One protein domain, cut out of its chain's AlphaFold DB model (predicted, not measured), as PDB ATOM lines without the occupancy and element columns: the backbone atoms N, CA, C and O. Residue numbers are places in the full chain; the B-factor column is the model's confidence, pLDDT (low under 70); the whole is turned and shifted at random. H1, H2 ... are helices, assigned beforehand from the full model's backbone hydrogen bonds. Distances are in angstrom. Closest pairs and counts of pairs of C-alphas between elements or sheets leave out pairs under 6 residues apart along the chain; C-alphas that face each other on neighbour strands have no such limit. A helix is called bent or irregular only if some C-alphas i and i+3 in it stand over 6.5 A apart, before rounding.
ATOM      1  N   SER A   2     -63.353 102.652  94.298       24.41
ATOM      2  CA  SER A   2     -63.491 103.999  94.905       24.41
ATOM      3  C   SER A   2     -62.618 104.277  96.146       24.41
ATOM      4  O   SER A   2     -62.389 105.433  96.475       24.41
ATOM      5  N   GLN A   3     -62.088 103.250  96.827       22.42
ATOM      6  CA  GLN A   3     -61.158 103.437  97.959       22.42
ATOM      7  C   GLN A   3     -59.688 103.584  97.521       22.42
ATOM      8  O   GLN A   3     -58.926 104.309  98.157       22.42
ATOM      9  N   GLN A   4     -59.290 102.978  96.395       30.41
ATOM     10  CA  GLN A   4     -57.924 103.088  95.856       30.41
ATOM     11  C   GLN A   4     -57.619 104.460  95.243       30.41
ATOM     12  O   GLN A   4     -56.460 104.849  95.201       30.41
ATOM     13  N   THR A   5     -58.624 105.209  94.787       28.50
ATOM     14  CA  THR A   5     -58.436 106.579  94.287       28.50
ATOM     15  C   THR A   5     -58.174 107.580  95.415       28.50
ATOM     16  O   THR A   5     -57.418 108.516  95.197       28.50
ATOM     17  N   SER A   6     -58.689 107.349  96.633       28.97
ATOM     18  CA  SER A   6     -58.437 108.231  97.793       28.97
ATOM     19  C   SER A   6     -57.039 108.079  98.415       28.97
ATOM     20  O   SER A   6     -56.517 109.028  98.986       28.97
ATOM     21  N   ASN A   7     -56.400 106.911  98.257       39.69
ATOM     22  CA  ASN A   7     -55.013 106.689  98.692       39.69
ATOM     23  C   ASN A   7     -53.972 107.114  97.639       39.69
ATOM     24  O   ASN A   7     -52.822 107.341  97.997       39.69
ATOM     25  N   LYS A   8     -54.349 107.233  96.355       45.31
ATOM     26  CA  LYS A   8     -53.427 107.547  95.244       45.31
ATOM     27  C   LYS A   8     -53.004 109.019  95.203       45.31
ATOM     28  O   LYS A   8     -51.818 109.288  95.052       45.31
ATOM     29  N   THR A   9     -53.928 109.946  95.459       53.59
ATOM     30  CA  THR A   9     -53.626 111.384  95.610       53.59
ATOM     31  C   THR A   9     -52.690 111.669  96.788       53.59
ATOM     32  O   THR A   9     -51.929 112.629  96.746       53.59
ATOM     33  N   ASN A  10     -52.673 110.812  97.816       64.50
ATOM     34  CA  ASN A  10     -51.762 110.976  98.950       64.50
ATOM     35  C   ASN A  10     -50.298 110.676  98.592       64.50
ATOM     36  O   ASN A  10     -49.417 111.345  99.123       64.50
ATOM     37  N   THR A  11     -50.007 109.717  97.706       75.62
ATOM     38  CA  THR A  11     -48.617 109.317  97.404       75.62
ATOM     39  C   THR A  11     -47.876 110.355  96.556       75.62
ATOM     40  O   THR A  11     -46.732 110.692  96.854       75.62
ATOM     41  N   GLU A  12     -48.527 110.901  95.526       76.00
ATOM     42  CA  GLU A  12     -47.949 111.927  94.639       76.00
ATOM     43  C   GLU A  12     -47.597 113.203  95.417       76.00
ATOM     44  O   GLU A  12     -46.481 113.730  95.311       76.00
ATOM     45  N   LEU A  13     -48.532 113.643  96.266       76.19
ATOM     46  CA  LEU A  13     -48.354 114.771  97.174       76.19
ATOM     47  C   LEU A  13     -47.302 114.479  98.250       76.19
ATOM     48  O   LEU A  13     -46.543 115.378  98.610       76.19
ATOM     49  N   LEU A  14     -47.195 113.234  98.730       83.81
ATOM     50  CA  LEU A  14     -46.170 112.829  99.695       83.81
ATOM     51  C   LEU A  14     -44.758 112.961  99.110       83.81
ATOM     52  O   LEU A  14     -43.880 113.502  99.780       83.81
ATOM     53  N   PHE A  15     -44.519 112.500  97.877       86.31
ATOM     54  CA  PHE A  15     -43.203 112.632  97.237       86.31
ATOM     55  C   PHE A  15     -42.814 114.087  97.043       86.31
ATOM     56  O   PHE A  15     -41.687 114.473  97.362       86.31
ATOM     57  N   LEU A  16     -43.757 114.901  96.571       82.38
ATOM     58  CA  LEU A  16     -43.550 116.332  96.436       82.38
ATOM     59  C   LEU A  16     -43.225 116.969  97.792       82.38
ATOM     60  O   LEU A  16     -42.231 117.679  97.908       82.38
ATOM     61  N   HIS A  17     -44.021 116.683  98.823       83.88
ATOM     62  CA  HIS A  17     -43.801 117.203 100.168       83.88
ATOM     63  C   HIS A  17     -42.417 116.818 100.704       83.88
ATOM     64  O   HIS A  17     -41.713 117.679 101.221       83.88
ATOM     65  N   GLN A  18     -41.989 115.562 100.534       86.81
ATOM     66  CA  GLN A  18     -40.647 115.112 100.922       86.81
ATOM     67  C   GLN A  18     -39.549 115.919 100.221       86.81
ATOM     68  O   GLN A  18     -38.661 116.437 100.890       86.81
ATOM     69  N   ILE A  19     -39.630 116.088  98.896       87.50
ATOM     70  CA  ILE A  19     -38.625 116.842  98.124       87.50
ATOM     71  C   ILE A  19     -38.577 118.302  98.573       87.50
ATOM     72  O   ILE A  19     -37.500 118.862  98.794       87.50
ATOM     73  N   LEU A  20     -39.746 118.933  98.719       86.38
ATOM     74  CA  LEU A  20     -39.835 120.315  99.174       86.38
ATOM     75  C   LEU A  20     -39.276 120.461 100.592       86.38
ATOM     76  O   LEU A  20     -38.561 121.422 100.862       86.38
ATOM     77  N   GLN A  21     -39.559 119.514 101.485       86.75
ATOM     78  CA  GLN A  21     -39.059 119.522 102.855       86.75
ATOM     79  C   GLN A  21     -37.541 119.297 102.912       86.75
ATOM     80  O   GLN A  21     -36.865 119.938 103.710       86.75
ATOM     81  N   GLU A  22     -36.987 118.449 102.047       87.81
ATOM     82  CA  GLU A  22     -35.543 118.202 101.947       87.81
ATOM     83  C   GLU A  22     -34.779 119.433 101.424       87.81
ATOM     84  O   GLU A  22     -33.728 119.790 101.958       87.81
ATOM     85  N   LYS A  23     -35.299 120.110 100.391       86.00
ATOM     86  CA  LYS A  23     -34.594 121.210  99.702       86.00
ATOM     87  C   LYS A  23     -34.919 122.602 100.223       86.00
ATOM     88  O   LYS A  23     -34.049 123.472 100.255       86.00
ATOM     89  N   TRP A  24     -36.170 122.819 100.600       87.88
ATOM     90  CA  TRP A  24     -36.726 124.101 101.017       87.88
ATOM     91  C   TRP A  24     -37.564 123.923 102.283       87.88
ATOM     92  O   TRP A  24     -38.667 124.448 102.374       87.88
ATOM     93  N   ALA A  25     -37.026 123.226 103.295       85.31
ATOM     94  CA  ALA A  25     -37.676 123.025 104.598       85.31
ATOM     95  C   ALA A  25     -38.325 124.304 105.160       85.31
ATOM     96  O   ALA A  25     -39.381 124.272 105.788       85.31
ATOM     97  N   TRP A  26     -37.696 125.451 104.901       87.56
ATOM     98  CA  TRP A  26     -38.158 126.756 105.346       87.56
ATOM     99  C   TRP A  26     -39.481 127.219 104.708       87.56
ATOM    100  O   TRP A  26     -40.126 128.079 105.301       87.56
ATOM    101  N   PHE A  27     -39.923 126.654 103.574       83.62
ATOM    102  CA  PHE A  27     -41.268 126.881 103.014       83.62
ATOM    103  C   PHE A  27     -42.378 126.450 103.977       83.62
ATOM    104  O   PHE A  27     -43.453 127.044 103.973       83.62
ATOM    105  N   ASN A  42     -43.000 123.886  88.641       84.19
ATOM    106  CA  ASN A  42     -42.313 124.178  87.391       84.19
ATOM    107  C   ASN A  42     -41.147 125.165  87.515       84.19
ATOM    108  O   ASN A  42     -40.264 125.166  86.663       84.19
ATOM    109  N   ASN A  43     -41.158 125.997  88.551       86.31
ATOM    110  CA  ASN A  43     -40.173 127.041  88.801       86.31
ATOM    111  C   ASN A  43     -39.146 126.640  89.877       86.31
ATOM    112  O   ASN A  43     -38.294 127.450  90.254       86.31
ATOM    113  N   LEU A  44     -39.228 125.411  90.395       84.56
ATOM    114  CA  LEU A  44     -38.321 124.880  91.406       84.56
ATOM    115  C   LEU A  44     -37.235 124.030  90.744       84.56
ATOM    116  O   LEU A  44     -37.508 122.946  90.221       84.56
ATOM    117  N   SER A  45     -35.990 124.504  90.809       77.56
ATOM    118  CA  SER A  45     -34.854 123.841  90.166       77.56
ATOM    119  C   SER A  45     -34.752 122.369  90.578       77.56
ATOM    120  O   SER A  45     -34.761 122.046  91.771       77.56
ATOM    121  N   THR A  46     -34.634 121.471  89.590       81.00
ATOM    122  CA  THR A  46     -34.475 120.006  89.740       81.00
ATOM    123  C   THR A  46     -35.572 119.297  90.555       81.00
ATOM    124  O   THR A  46     -35.407 118.142  90.949       81.00
ATOM    125  N   CYS A  47     -36.691 119.965  90.862       87.06
ATOM    126  CA  CYS A  47     -37.777 119.373  91.651       87.06
ATOM    127  C   CYS A  47     -38.510 118.286  90.855       87.06
ATOM    128  O   CYS A  47     -38.717 117.182  91.350       87.06
ATOM    129  N   ILE A  48     -38.814 118.578  89.588       87.00
ATOM    130  CA  ILE A  48     -39.517 117.661  88.684       87.00
ATOM    131  C   ILE A  48     -38.691 116.409  88.404       87.00
ATOM    132  O   ILE A  48     -39.235 115.315  88.435       87.00
ATOM    133  N   GLU A  49     -37.383 116.547  88.192       88.75
ATOM    134  CA  GLU A  49     -36.484 115.406  87.972       88.75
ATOM    135  C   GLU A  49     -36.521 114.426  89.150       88.75
ATOM    136  O   GLU A  49     -36.746 113.236  88.962       88.75
ATOM    137  N   GLN A  50     -36.393 114.931  90.378       89.06
ATOM    138  CA  GLN A  50     -36.404 114.091  91.579       89.06
ATOM    139  C   GLN A  50     -37.776 113.500  91.875       89.06
ATOM    140  O   GLN A  50     -37.879 112.372  92.361       89.06
ATOM    141  N   TRP A  51     -38.834 114.259  91.595       91.06
ATOM    142  CA  TRP A  51     -40.188 113.742  91.702       91.06
ATOM    143  C   TRP A  51     -40.389 112.600  90.709       91.06
ATOM    144  O   TRP A  51     -40.893 111.549  91.097       91.06
ATOM    145  N   MET A  52     -39.908 112.762  89.474       90.50
ATOM    146  CA  MET A  52     -39.942 111.725  88.448       90.50
ATOM    147  C   MET A  52     -39.139 110.493  88.842       90.50
ATOM    148  O   MET A  52     -39.634 109.384  88.666       90.50
ATOM    149  N   ASP A  53     -37.962 110.657  89.443       91.81
ATOM    150  CA  ASP A  53     -37.188 109.529  89.964       91.81
ATOM    151  C   ASP A  53     -37.961 108.773  91.057       91.81
ATOM    152  O   ASP A  53     -38.042 107.545  91.023       91.81
ATOM    153  N   LYS A  54     -38.571 109.473  92.026       90.94
ATOM    154  CA  LYS A  54     -39.386 108.829  93.074       90.94
ATOM    155  C   LYS A  54     -40.623 108.137  92.489       90.94
ATOM    156  O   LYS A  54     -40.915 107.006  92.869       90.94
ATOM    157  N   TRP A  55     -41.320 108.794  91.561       90.75
ATOM    158  CA  TRP A  55     -42.520 108.268  90.911       90.75
ATOM    159  C   TRP A  55     -42.224 107.020  90.082       90.75
ATOM    160  O   TRP A  55     -42.860 105.989  90.278       90.75
ATOM    161  N   VAL A  56     -41.225 107.087  89.202       91.44
ATOM    162  CA  VAL A  56     -40.842 105.963  88.345       91.44
ATOM    163  C   VAL A  56     -40.391 104.772  89.186       91.44
ATOM    164  O   VAL A  56     -40.867 103.667  88.956       91.44
ATOM    165  N   ASN A  57     -39.577 104.992  90.223       92.19
ATOM    166  CA  ASN A  57     -39.182 103.920  91.143       92.19
ATOM    167  C   ASN A  57     -40.386 103.301  91.871       92.19
ATOM    168  O   ASN A  57     -40.425 102.092  92.094       92.19
ATOM    169  N   PHE A  58     -41.372 104.109  92.266       91.31
ATOM    170  CA  PHE A  58     -42.608 103.604  92.861       91.31
ATOM    171  C   PHE A  58     -43.389 102.733  91.872       91.31
ATOM    172  O   PHE A  58     -43.752 101.609  92.214       91.31
ATOM    173  N   VAL A  59     -43.594 103.213  90.643       90.38
ATOM    174  CA  VAL A  59     -44.311 102.467  89.600       90.38
ATOM    175  C   VAL A  59     -43.574 101.178  89.231       90.38
ATOM    176  O   VAL A  59     -44.212 100.134  89.145       90.38
ATOM    177  N   ASP A  60     -42.247 101.207  89.097       91.12
ATOM    178  CA  ASP A  60     -41.430 100.017  88.822       91.12
ATOM    179  C   ASP A  60     -41.582  98.955  89.916       91.12
ATOM    180  O   ASP A  60     -41.743  97.770  89.621       91.12
ATOM    181  N   ASN A  61     -41.628  99.370  91.185       91.94
ATOM    182  CA  ASN A  61     -41.877  98.455  92.300       91.94
ATOM    183  C   ASN A  61     -43.290  97.847  92.277       91.94
ATOM    184  O   ASN A  61     -43.465  96.716  92.731       91.94
ATOM    185  N   GLU A  62     -44.299  98.563  91.771       90.50
ATOM    186  CA  GLU A  62     -45.644  98.007  91.575       90.50
ATOM    187  C   GLU A  62     -45.702  97.069  90.361       90.50
ATOM    188  O   GLU A  62     -46.307  96.001  90.446       90.50
ATOM    189  N   LEU A  63     -45.019  97.404  89.263       90.31
ATOM    190  CA  LEU A  63     -44.973  96.592  88.042       90.31
ATOM    191  C   LEU A  63     -44.360  95.208  88.272       90.31
ATOM    192  O   LEU A  63     -44.849  94.234  87.705       90.31
ATOM    193  N   VAL A  64     -43.339  95.094  89.131       91.44
ATOM    194  CA  VAL A  64     -42.707  93.806  89.492       91.44
ATOM    195  C   VAL A  64     -43.698  92.831  90.150       91.44
ATOM    196  O   VAL A  64     -43.481  91.620  90.121       91.44
ATOM    197  N   LYS A  65     -44.796  93.331  90.728       92.12
ATOM    198  CA  LYS A  65     -45.823  92.510  91.391       92.12
ATOM    199  C   LYS A  65     -46.884  91.977  90.427       92.12
ATOM    200  O   LYS A  65     -47.705  91.160  90.840       92.12
ATOM    201  N   LEU A  66     -46.911  92.464  89.188       92.25
ATOM    202  CA  LEU A  66     -47.935  92.156  88.194       92.25
ATOM    203  C   LEU A  66     -47.391  91.196  87.135       92.25
ATOM    204  O   LEU A  66     -46.198  91.184  86.829       92.25
ATOM    205  N   GLU A  67     -48.280  90.409  86.533       91.25
ATOM    206  CA  GLU A  67     -47.918  89.604  85.368       91.25
ATOM    207  C   GLU A  67     -47.590  90.530  84.188       91.25
ATOM    208  O   GLU A  67     -48.382  91.410  83.830       91.25
ATOM    209  N   ARG A  68     -46.405  90.350  83.594       86.06
ATOM    210  CA  ARG A  68     -45.931  91.178  82.478       86.06
ATOM    211  C   ARG A  68     -46.914  91.078  81.309       86.06
ATOM    212  O   ARG A  68     -47.296  89.979  80.924       86.06
ATOM    213  N   TYR A  69     -47.285  92.227  80.745       83.31
ATOM    214  CA  TYR A  69     -48.279  92.361  79.667       83.31
ATOM    215  C   TYR A  69     -49.739  92.039  80.042       83.31
ATOM    216  O   TYR A  69     -50.588  91.989  79.154       83.31
ATOM    217  N   SER A  70     -50.069  91.877  81.329       91.25
ATOM    218  CA  SER A  70     -51.472  91.905  81.777       91.25
ATOM    219  C   SER A  70     -52.107  93.291  81.576       91.25
ATOM    220  O   SER A  70     -51.396  94.293  81.462       91.25
ATOM    221  N   GLU A  71     -53.445  93.370  81.570       90.56
ATOM    222  CA  GLU A  71     -54.172  94.653  81.486       90.56
ATOM    223  C   GLU A  71     -53.746  95.625  82.600       90.56
ATOM    224  O   GLU A  71     -53.483  96.800  82.339       90.56
ATOM    225  N   ASP A  72     -53.593  95.122  83.830       88.75
ATOM    226  CA  ASP A  72     -53.129  95.922  84.966       88.75
ATOM    227  C   ASP A  72     -51.684  96.402  84.773       88.75
ATOM    228  O   ASP A  72     -51.368  97.556  85.071       88.75
ATOM    229  N   TRP A  73     -50.799  95.545  84.250       90.00
ATOM    230  CA  TRP A  73     -49.412  95.918  83.957       90.00
ATOM    231  C   TRP A  73     -49.344  97.021  82.896       90.00
ATOM    232  O   TRP A  73     -48.625  98.005  83.077       90.00
ATOM    233  N   ALA A  74     -50.138  96.905  81.827       85.44
ATOM    234  CA  ALA A  74     -50.229  97.921  80.783       85.44
ATOM    235  C   ALA A  74     -50.713  99.269  81.348       85.44
ATOM    236  O   ALA A  74     -50.092 100.301  81.093       85.44
ATOM    237  N   LEU A  75     -51.742  99.257  82.204       86.00
ATOM    238  CA  LEU A  75     -52.278 100.465  82.839       86.00
ATOM    239  C   LEU A  75     -51.251 101.182  83.737       86.00
ATOM    240  O   LEU A  75     -51.254 102.412  83.840       86.00
ATOM    241  N   TRP A  76     -50.388 100.434  84.429       86.44
ATOM    242  CA  TRP A  76     -49.310 101.015  85.236       86.44
ATOM    243  C   TRP A  76     -48.171 101.559  84.376       86.44
ATOM    244  O   TRP A  76     -47.664 102.644  84.664       86.44
ATOM    245  N   MET A  77     -47.813 100.858  83.300       86.00
ATOM    246  CA  MET A  77     -46.820 101.335  82.339       86.00
ATOM    247  C   MET A  77     -47.233 102.642  81.673       86.00
ATOM    248  O   MET A  77     -46.404 103.543  81.558       86.00
ATOM    249  N   GLU A  78     -48.512 102.792  81.318       83.12
ATOM    250  CA  GLU A  78     -49.044 104.053  80.792       83.12
ATOM    251  C   GLU A  78     -48.801 105.222  81.752       83.12
ATOM    252  O   GLU A  78     -48.539 106.332  81.309       83.12
ATOM    253  N   LYS A  79     -48.835 104.985  83.069       83.81
ATOM    254  CA  LYS A  79     -48.695 106.023  84.108       83.81
ATOM    255  C   LYS A  79     -47.266 106.264  84.565       83.81
ATOM    256  O   LYS A  79     -47.015 107.243  85.268       83.81
ATOM    257  N   ARG A  80     -46.333 105.386  84.201       88.56
ATOM    258  CA  ARG A  80     -44.943 105.426  84.663       88.56
ATOM    259  C   ARG A  80     -44.249 106.732  84.289       88.56
ATOM    260  O   ARG A  80     -43.541 107.305  85.113       88.56
ATOM    261  N   GLY A  81     -44.470 107.213  83.064       89.50
ATOM    262  CA  GLY A  81     -43.657 108.285  82.494       89.50
ATOM    263  C   GLY A  81     -42.194 107.851  82.351       89.50
ATOM    264  O   GLY A  81     -41.896 106.670  82.148       89.50
ATOM    265  N   PHE A  82     -41.272 108.809  82.458       91.38
ATOM    266  CA  PHE A  82     -39.836 108.573  82.312       91.38
ATOM    267  C   PHE A  82     -39.000 109.550  83.154       91.38
ATOM    268  O   PHE A  82     -39.362 110.710  83.351       91.38
ATOM    269  N   THR A  83     -37.859 109.079  83.643       93.38
ATOM    270  CA  THR A  83     -36.879 109.876  84.397       93.38
ATOM    271  C   THR A  83     -36.049 110.776  83.482       93.38
ATOM    272  O   THR A  83     -35.954 110.550  82.271       93.38
ATOM    273  N   PHE A  84     -35.356 111.766  84.057       93.31
ATOM    274  CA  PHE A  84     -34.395 112.570  83.292       93.31
ATOM    275  C   PHE A  84     -33.240 111.715  82.751       93.31
ATOM    276  O   PHE A  84     -32.761 111.924  81.639       93.31
ATOM    277  N   ARG A  85     -32.825 110.684  83.495       93.88
ATOM    278  CA  ARG A  85     -31.798 109.742  83.037       93.88
ATOM    279  C   ARG A  85     -32.249 108.950  81.811       93.88
ATOM    280  O   ARG A  85     -31.457 108.769  80.890       93.88
ATOM    281  N   GLU A  86     -33.499 108.496  81.789       94.19
ATOM    282  CA  GLU A  86     -34.082 107.837  80.617       94.19
ATOM    283  C   GLU A  86     -34.217 108.815  79.446       94.19
ATOM    284  O   GLU A  86     -33.873 108.467  78.321       94.19
ATOM    285  N   TYR A  87     -34.620 110.061  79.708       94.50
ATOM    286  CA  TYR A  87     -34.673 111.127  78.704       94.50
ATOM    287  C   TYR A  87     -33.336 111.342  77.984       94.50
ATOM    288  O   TYR A  87     -33.301 111.465  76.759       94.50
ATOM    289  N   LEU A  88     -32.216 111.301  78.710       95.06
ATOM    290  CA  LEU A  88     -30.886 111.433  78.111       95.06
ATOM    291  C   LEU A  88     -30.542 110.301  77.122       95.06
ATOM    292  O   LEU A  88     -29.701 110.498  76.244       95.06
ATOM    293  N   LEU A  89     -31.208 109.140  77.193       94.75
ATOM    294  CA  LEU A  89     -31.007 108.040  76.238       94.75
ATOM    295  C   LEU A  89     -31.484 108.389  74.824       94.75
ATOM    296  O   LEU A  89     -30.965 107.827  73.857       94.75
ATOM    297  N   LEU A  90     -32.404 109.350  74.679       93.81
ATOM    298  CA  LEU A  90     -32.831 109.857  73.371       93.81
ATOM    299  C   LEU A  90     -31.657 110.437  72.571       93.81
ATOM    300  O   LEU A  90     -31.665 110.393  71.343       93.81
ATOM    301  N   PHE A  91     -30.620 110.916  73.259       95.00
ATOM    302  CA  PHE A  91     -29.431 111.521  72.660       95.00
ATOM    303  C   PHE A  91     -28.244 110.549  72.571       95.00
ATOM    304  O   PHE A  91     -27.198 110.896  72.021       95.00
ATOM    305  N   ASN A  92     -28.385 109.322  73.084       92.50
ATOM    306  CA  ASN A  92     -27.341 108.305  73.029       92.50
ATOM    307  C   ASN A  92     -27.548 107.361  71.835       92.50
ATOM    308  O   ASN A  92     -28.294 106.383  71.911       92.50
ATOM    309  N   LEU A  93     -26.823 107.617  70.744       87.38
ATOM    310  CA  LEU A  93     -26.898 106.827  69.508       87.38
ATOM    311  C   LEU A  93     -26.362 105.390  69.644       87.38
ATOM    312  O   LEU A  93     -26.575 104.580  68.748       87.38
ATOM    313  N   GLN A  94     -25.682 105.052  70.745       89.69
ATOM    314  CA  GLN A  94     -25.239 103.677  71.015       89.69
ATOM    315  C   GLN A  94     -26.377 102.788  71.535       89.69
ATOM    316  O   GLN A  94     -26.259 101.564  71.542       89.69
ATOM    317  N   VAL A  95     -27.487 103.384  71.978       89.62
ATOM    318  CA  VAL A  95     -28.654 102.657  72.479       89.62
ATOM    319  C   VAL A  95     -29.649 102.469  71.340       89.62
ATOM    320  O   VAL A  95     -30.118 103.444  70.761       89.62
ATOM    321  N   SER A  96     -29.987 101.221  71.012       90.12
ATOM    322  CA  SER A  96     -30.958 100.897  69.957       90.12
ATOM    323  C   SER A  96     -32.397 101.216  70.385       90.12
ATOM    324  O   SER A  96     -32.808 100.779  71.459       90.12
ATOM    325  N   VAL A  97     -33.190 101.874  69.522       89.31
ATOM    326  CA  VAL A  97     -34.647 102.067  69.742       89.31
ATOM    327  C   VAL A  97     -35.397 100.740  69.884       89.31
ATOM    328  O   VAL A  97     -36.413 100.667  70.563       89.31
ATOM    329  N   LYS A  98     -34.860  99.658  69.300       87.38
ATOM    330  CA  LYS A  98     -35.451  98.313  69.376       87.38
ATOM    331  C   LYS A  98     -35.290  97.657  70.748       87.38
ATOM    332  O   LYS A  98     -35.861  96.601  70.981       87.38
ATOM    333  N   ALA A  99     -34.508  98.249  71.650       84.81
ATOM    334  CA  ALA A  99     -34.343  97.771  73.017       84.81
ATOM    335  C   ALA A  99     -35.382  98.393  73.974       84.81
ATOM    336  O   ALA A  99     -35.066  98.652  75.133       84.81
ATOM    337  N   SER A 100     -36.611  98.643  73.510       78.19
ATOM    338  CA  SER A 100     -37.697  99.248  74.299       78.19
ATOM    339  C   SER A 100     -38.062  98.440  75.551       78.19
ATOM    340  O   SER A 100     -38.425  99.029  76.565       78.19
ATOM    341  N   ASP A 101     -37.862  97.117  75.528       76.00
ATOM    342  CA  ASP A 101     -37.996  96.244  76.705       76.00
ATOM    343  C   ASP A 101     -36.998  96.566  77.831       76.00
ATOM    344  O   ASP A 101     -37.263  96.262  78.992       76.00
ATOM    345  N   TRP A 102     -35.845  97.150  77.491       81.50
ATOM    346  CA  TRP A 102     -34.797  97.555  78.436       81.50
ATOM    347  C   TRP A 102     -34.815  99.060  78.714       81.50
ATOM    348  O   TRP A 102     -34.320  99.504  79.747       81.50
ATOM    349  N   TYR A 103     -35.386  99.841  77.794       87.50
ATOM    350  CA  TYR A 103     -35.457 101.296  77.855       87.50
ATOM    351  C   TYR A 103     -36.901 101.756  77.608       87.50
ATOM    352  O   TYR A 103     -37.247 102.145  76.485       87.50
ATOM    353  N   PRO A 104     -37.742 101.745  78.662       87.38
ATOM    354  CA  PRO A 104     -39.178 102.017  78.574       87.38
ATOM    355  C   PRO A 104     -39.548 103.335  77.896       87.38
ATOM    356  O   PRO A 104     -40.614 103.434  77.296       87.38
ATOM    357  N   ILE A 105     -38.667 104.340  77.946       90.19
ATOM    358  CA  ILE A 105     -38.894 105.645  77.319       90.19
ATOM    359  C   ILE A 105     -39.175 105.559  75.814       90.19
ATOM    360  O   ILE A 105     -39.996 106.327  75.317       90.19
ATOM    361  N   PHE A 106     -38.546 104.627  75.085       91.19
ATOM    362  CA  PHE A 106     -38.823 104.475  73.653       91.19
ATOM    363  C   PHE A 106     -40.241 103.960  73.421       91.19
ATOM    364  O   PHE A 106     -40.926 104.466  72.542       91.19
ATOM    365  N   GLY A 107     -40.704 103.018  74.249       86.62
ATOM    366  CA  GLY A 107     -42.094 102.565  74.220       86.62
ATOM    367  C   GLY A 107     -43.062 103.683  74.608       86.62
ATOM    368  O   GLY A 107     -44.021 103.938  73.891       86.62
ATOM    369  N   PHE A 108     -42.765 104.408  75.690       86.38
ATOM    370  CA  PHE A 108     -43.603 105.500  76.189       86.38
ATOM    371  C   PHE A 108     -43.791 106.625  75.158       86.38
ATOM    372  O   PHE A 108     -44.898 107.120  74.969       86.38
ATOM    373  N   LEU A 109     -42.718 107.021  74.469       89.00
ATOM    374  CA  LEU A 109     -42.747 108.069  73.443       89.00
ATOM    375  C   LEU A 109     -43.095 107.540  72.038       89.00
ATOM    376  O   LEU A 109     -42.987 108.295  71.073       89.00
ATOM    377  N   MET A 110     -43.488 106.267  71.904       88.69
ATOM    378  CA  MET A 110     -43.827 105.621  70.624       88.69
ATOM    379  C   MET A 110     -42.696 105.701  69.572       88.69
ATOM    380  O   MET A 110     -42.907 105.877  68.368       88.69
ATOM    381  N   ILE A 111     -41.450 105.580  70.032       91.25
ATOM    382  CA  ILE A 111     -40.242 105.599  69.204       91.25
ATOM    383  C   ILE A 111     -39.897 104.163  68.797       91.25
ATOM    384  O   ILE A 111     -39.176 103.453  69.492       91.25
ATOM    385  N   GLU A 112     -40.395 103.748  67.634       90.94
ATOM    386  CA  GLU A 112     -40.142 102.413  67.065       90.94
ATOM    387  C   GLU A 112     -38.955 102.387  66.088       90.94
ATOM    388  O   GLU A 112     -38.308 101.355  65.893       90.94
ATOM    389  N   LEU A 113     -38.665 103.537  65.471       93.50
ATOM    390  CA  LEU A 113     -37.669 103.704  64.416       93.50
ATOM    391  C   LEU A 113     -36.672 104.814  64.760       93.50
ATOM    392  O   LEU A 113     -36.981 105.765  65.485       93.50
ATOM    393  N   GLU A 114     -35.466 104.717  64.202       93.06
ATOM    394  CA  GLU A 114     -34.399 105.697  64.433       93.06
ATOM    395  C   GLU A 114     -34.782 107.084  63.904       93.06
ATOM    396  O   GLU A 114     -34.405 108.116  64.456       93.06
ATOM    397  N   GLU A 115     -35.582 107.104  62.844       93.38
ATOM    398  CA  GLU A 115     -36.165 108.280  62.220       93.38
ATOM    399  C   GLU A 115     -37.094 109.027  63.186       93.38
ATOM    400  O   GLU A 115     -37.038 110.255  63.239       93.38
ATOM    401  N   HIS A 116     -37.880 108.314  64.008       94.12
ATOM    402  CA  HIS A 116     -38.742 108.931  65.026       94.12
ATOM    403  C   HIS A 116     -37.895 109.623  66.097       94.12
ATOM    404  O   HIS A 116     -38.146 110.775  66.452       94.12
ATOM    405  N   ARG A 117     -36.837 108.942  66.568       93.94
ATOM    406  CA  ARG A 117     -35.892 109.498  67.547       93.94
ATOM    407  C   ARG A 117     -35.234 110.764  67.003       93.94
ATOM    408  O   ARG A 117     -35.239 111.790  67.676       93.94
ATOM    409  N   LYS A 118     -34.710 110.698  65.773       93.31
ATOM    410  CA  LYS A 118     -34.070 111.824  65.078       93.31
ATOM    411  C   LYS A 118     -35.019 113.006  64.912       93.31
ATOM    412  O   LYS A 118     -34.592 114.133  65.132       93.31
ATOM    413  N   ALA A 119     -36.274 112.758  64.541       93.38
ATOM    414  CA  ALA A 119     -37.276 113.809  64.407       93.38
ATOM    415  C   ALA A 119     -37.548 114.497  65.751       93.38
ATOM    416  O   ALA A 119     -37.599 115.720  65.804       93.38
ATOM    417  N   LEU A 120     -37.653 113.736  66.844       92.12
ATOM    418  CA  LEU A 120     -37.891 114.297  68.172       92.12
ATOM    419  C   LEU A 120     -36.713 115.161  68.648       92.12
ATOM    420  O   LEU A 120     -36.913 116.326  68.988       92.12
ATOM    421  N   ILE A 121     -35.484 114.628  68.631       93.75
ATOM    422  CA  ILE A 121     -34.297 115.320  69.172       93.75
ATOM    423  C   ILE A 121     -33.872 116.566  68.380       93.75
ATOM    424  O   ILE A 121     -32.997 117.299  68.824       93.75
ATOM    425  N   GLN A 122     -34.483 116.838  67.222       92.75
ATOM    426  CA  GLN A 122     -34.303 118.109  66.511       92.75
ATOM    427  C   GLN A 122     -34.970 119.292  67.225       92.75
ATOM    428  O   GLN A 122     -34.557 120.432  67.022       92.75
ATOM    429  N   TYR A 123     -35.987 119.036  68.052       90.94
ATOM    430  CA  TYR A 123     -36.792 120.073  68.710       90.94
ATOM    431  C   TYR A 123     -36.567 120.162  70.223       90.94
ATOM    432  O   TYR A 123     -37.163 121.015  70.881       90.94
ATOM    433  N   ILE A 124     -35.728 119.288  70.777       92.44
ATOM    434  CA  ILE A 124     -35.412 119.224  72.205       92.44
ATOM    435  C   ILE A 124     -33.903 119.069  72.404       92.44
ATOM    436  O   ILE A 124     -33.227 118.412  71.619       92.44
ATOM    437  N   SER A 125     -33.377 119.648  73.476       91.56
ATOM    438  CA  SER A 125     -31.969 119.542  73.875       91.56
ATOM    439  C   SER A 125     -31.825 118.735  75.168       91.56
ATOM    440  O   SER A 125     -32.742 118.785  75.980       91.56
ATOM    441  N   PRO A 126     -30.682 118.070  75.438       91.88
ATOM    442  CA  PRO A 126     -30.464 117.243  76.634       91.88
ATOM    443  C   PRO A 126     -30.336 118.089  77.918       91.88
ATOM    444  O   PRO A 126     -29.283 118.161  78.546       91.88
ATOM    445  N   THR A 127     -31.413 118.774  78.295       87.00
ATOM    446  CA  THR A 127     -31.469 119.761  79.376       87.00
ATOM    447  C   THR A 127     -32.694 119.513  80.259       87.00
ATOM    448  O   THR A 127     -33.735 119.097  79.740       87.00
ATOM    449  N   PRO A 128     -32.626 119.821  81.568       84.50
ATOM    450  CA  PRO A 128     -33.781 119.748  82.466       84.50
ATOM    451  C   PRO A 128     -35.013 120.502  81.965       84.50
ATOM    452  O   PRO A 128     -36.143 120.042  82.113       84.50
ATOM    453  N   ARG A 129     -34.794 121.653  81.321       82.06
ATOM    454  CA  ARG A 129     -35.860 122.504  80.797       82.06
ATOM    455  C   ARG A 129     -36.650 121.823  79.683       82.06
ATOM    456  O   ARG A 129     -37.877 121.850  79.704       82.06
ATOM    457  N   ASP A 130     -35.970 121.240  78.701       87.06
ATOM    458  CA  ASP A 130     -36.656 120.563  77.595       87.06
ATOM    459  C   ASP A 130     -37.206 119.196  78.013       87.06
ATOM    460  O   ASP A 130     -38.270 118.808  77.533       87.06
ATOM    461  N   PHE A 131     -36.566 118.520  78.975       89.19
ATOM    462  CA  PHE A 131     -37.153 117.371  79.665       89.19
ATOM    463  C   PHE A 131     -38.501 117.728  80.299       89.19
ATOM    464  O   PHE A 131     -39.504 117.075  80.023       89.19
ATOM    465  N   GLN A 132     -38.550 118.803  81.086       85.44
ATOM    466  CA  GLN A 132     -39.777 119.285  81.711       85.44
ATOM    467  C   GLN A 132     -40.838 119.668  80.672       85.44
ATOM    468  O   GLN A 132     -41.998 119.292  80.823       85.44
ATOM    469  N   LYS A 133     -40.467 120.393  79.607       85.06
ATOM    470  CA  LYS A 133     -41.409 120.733  78.526       85.06
ATOM    471  C   LYS A 133     -42.003 119.485  77.881       85.06
ATOM    472  O   LYS A 133     -43.204 119.470  77.637       85.06
ATOM    473  N   LEU A 134     -41.177 118.477  77.596       88.50
ATOM    474  CA  LEU A 134     -41.635 117.220  77.013       88.50
ATOM    475  C   LEU A 134     -42.561 116.480  77.984       88.50
ATOM    476  O   LEU A 134     -43.626 116.035  77.578       88.50
ATOM    477  N   LEU A 135     -42.198 116.410  79.266       85.56
ATOM    478  CA  LEU A 135     -43.007 115.769  80.305       85.56
ATOM    479  C   LEU A 135     -44.397 116.414  80.435       85.56
ATOM    480  O   LEU A 135     -45.404 115.716  80.488       85.56
ATOM    481  N   LEU A 136     -44.466 117.749  80.411       79.88
ATOM    482  CA  LEU A 136     -45.716 118.509  80.521       79.88
ATOM    483  C   LEU A 136     -46.644 118.367  79.298       79.88
ATOM    484  O   LEU A 136     -47.807 118.760  79.386       79.88
ATOM    485  N   GLN A 137     -46.178 117.799  78.176       83.75
ATOM    486  CA  GLN A 137     -47.058 117.422  77.055       83.75
ATOM    487  C   GLN A 137     -47.939 116.210  77.389       83.75
ATOM    488  O   GLN A 137     -48.944 115.986  76.715       83.75
ATOM    489  N   TYR A 138     -47.610 115.473  78.457       80.69
ATOM    490  CA  TYR A 138     -48.321 114.281  78.913       80.69
ATOM    491  C   TYR A 138     -48.850 114.468  80.353       80.69
ATOM    492  O   TYR A 138     -48.460 113.745  81.267       80.69
TER     493      TYR A 138
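AT A GLANCE: This is residues 2 to 27 and 42 to 138 of the 623 residues of the protein "AAA domain-containing protein" of Microscillaceae bacterium (UniProt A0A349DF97). Three helices, H1, H2 and H3, stand side by side as a slab with H2 in the middle, and the short helices H4 to H7 with their links make a second part on the side of H2 away from H1. H4 runs outward from H2 through this second part, with H5, H6 and H7 set round it, while residues 2 to 10, of which 4 to 10 belong to H1, stick out free. The printed part has 123 residues with seven named helices, H1 to H7 in chain order, and no named strand; its class is all helix. It is compact, with a radius of gyration of the C-alphas of 15.8 A, and spans 44 by 37 by 21 A.

IN THESE COORDINATES: Find C-alpha 4 at (-57.924, 103.088, 95.856); there H1 begins, and it takes residues 4 to 27, 29.9 A long. It has a kink of 77 degrees near residue 21 and is irregular, with C-alphas 23 and 26 8.7 A apart. Past the cut, look for H2 at residues 47 to 63, 24.2 A from C-alpha 47 at (-37.777, 119.373, 91.651). H3 is residues 71 to 80, 14.5 A long. H4 is residues 84 to 91, H5 104 to 108 and H6 114 to 121. H7, residues 128 to 135, ends at C-alpha 135 at (-43.007, 115.769, 80.305).

HOW THE PARTS SIT: Begin at the two hubs, H2 and H4, which touch three helices each. H1 touches H2 with residues 12 to 20 alone, closest at the C-alphas of Leu 16 and Trp 51, 6.4 A; they run opposite ways at a shallow tilt of 34 degrees, only just short of steep. H2 and H3 form a helical hairpin at a shallow tilt of 14 degrees, with the C-alphas of Val 56 and Arg 80 closest at 5.5 A. H1 and H3 are apart. H4 only just touches H2, H6 and H7, with 3 pairs of C-alphas within 8 A each. The closest C-alphas are Glu 49 and Phe 84, 5.9 A, for H2, about perpendicular at 86 degrees; Leu 90 and Arg 117, 6.6 A, for H6; and Phe 84 and Phe 131, 6.6 A, for H7. H5 is close to H4 but not clearly touching, with the C-alphas of Glu 86 and Ile 105 closest at 6.2 A. In H2, H5, H6 and H7 every O i to N i+4 pair is within hydrogen-bond range; in H1 13 of 20 are, in H3 5 of 6, and in H4 1 of 4, beside 5 of 5 O i to N i+3 pairs.

THE WHOLE: The two C-alphas farthest apart are those of Trp 26 and Leu 113, 47.0 A. Residues 28 to 41 are not printed, and C-alphas 27 and 42 are 15.9 A apart across this cut. The link from H4 to H5, residues 92 to 103, is long. Mean pLDDT of the printed part is 84.5, and residues 2 to 10 are under 70.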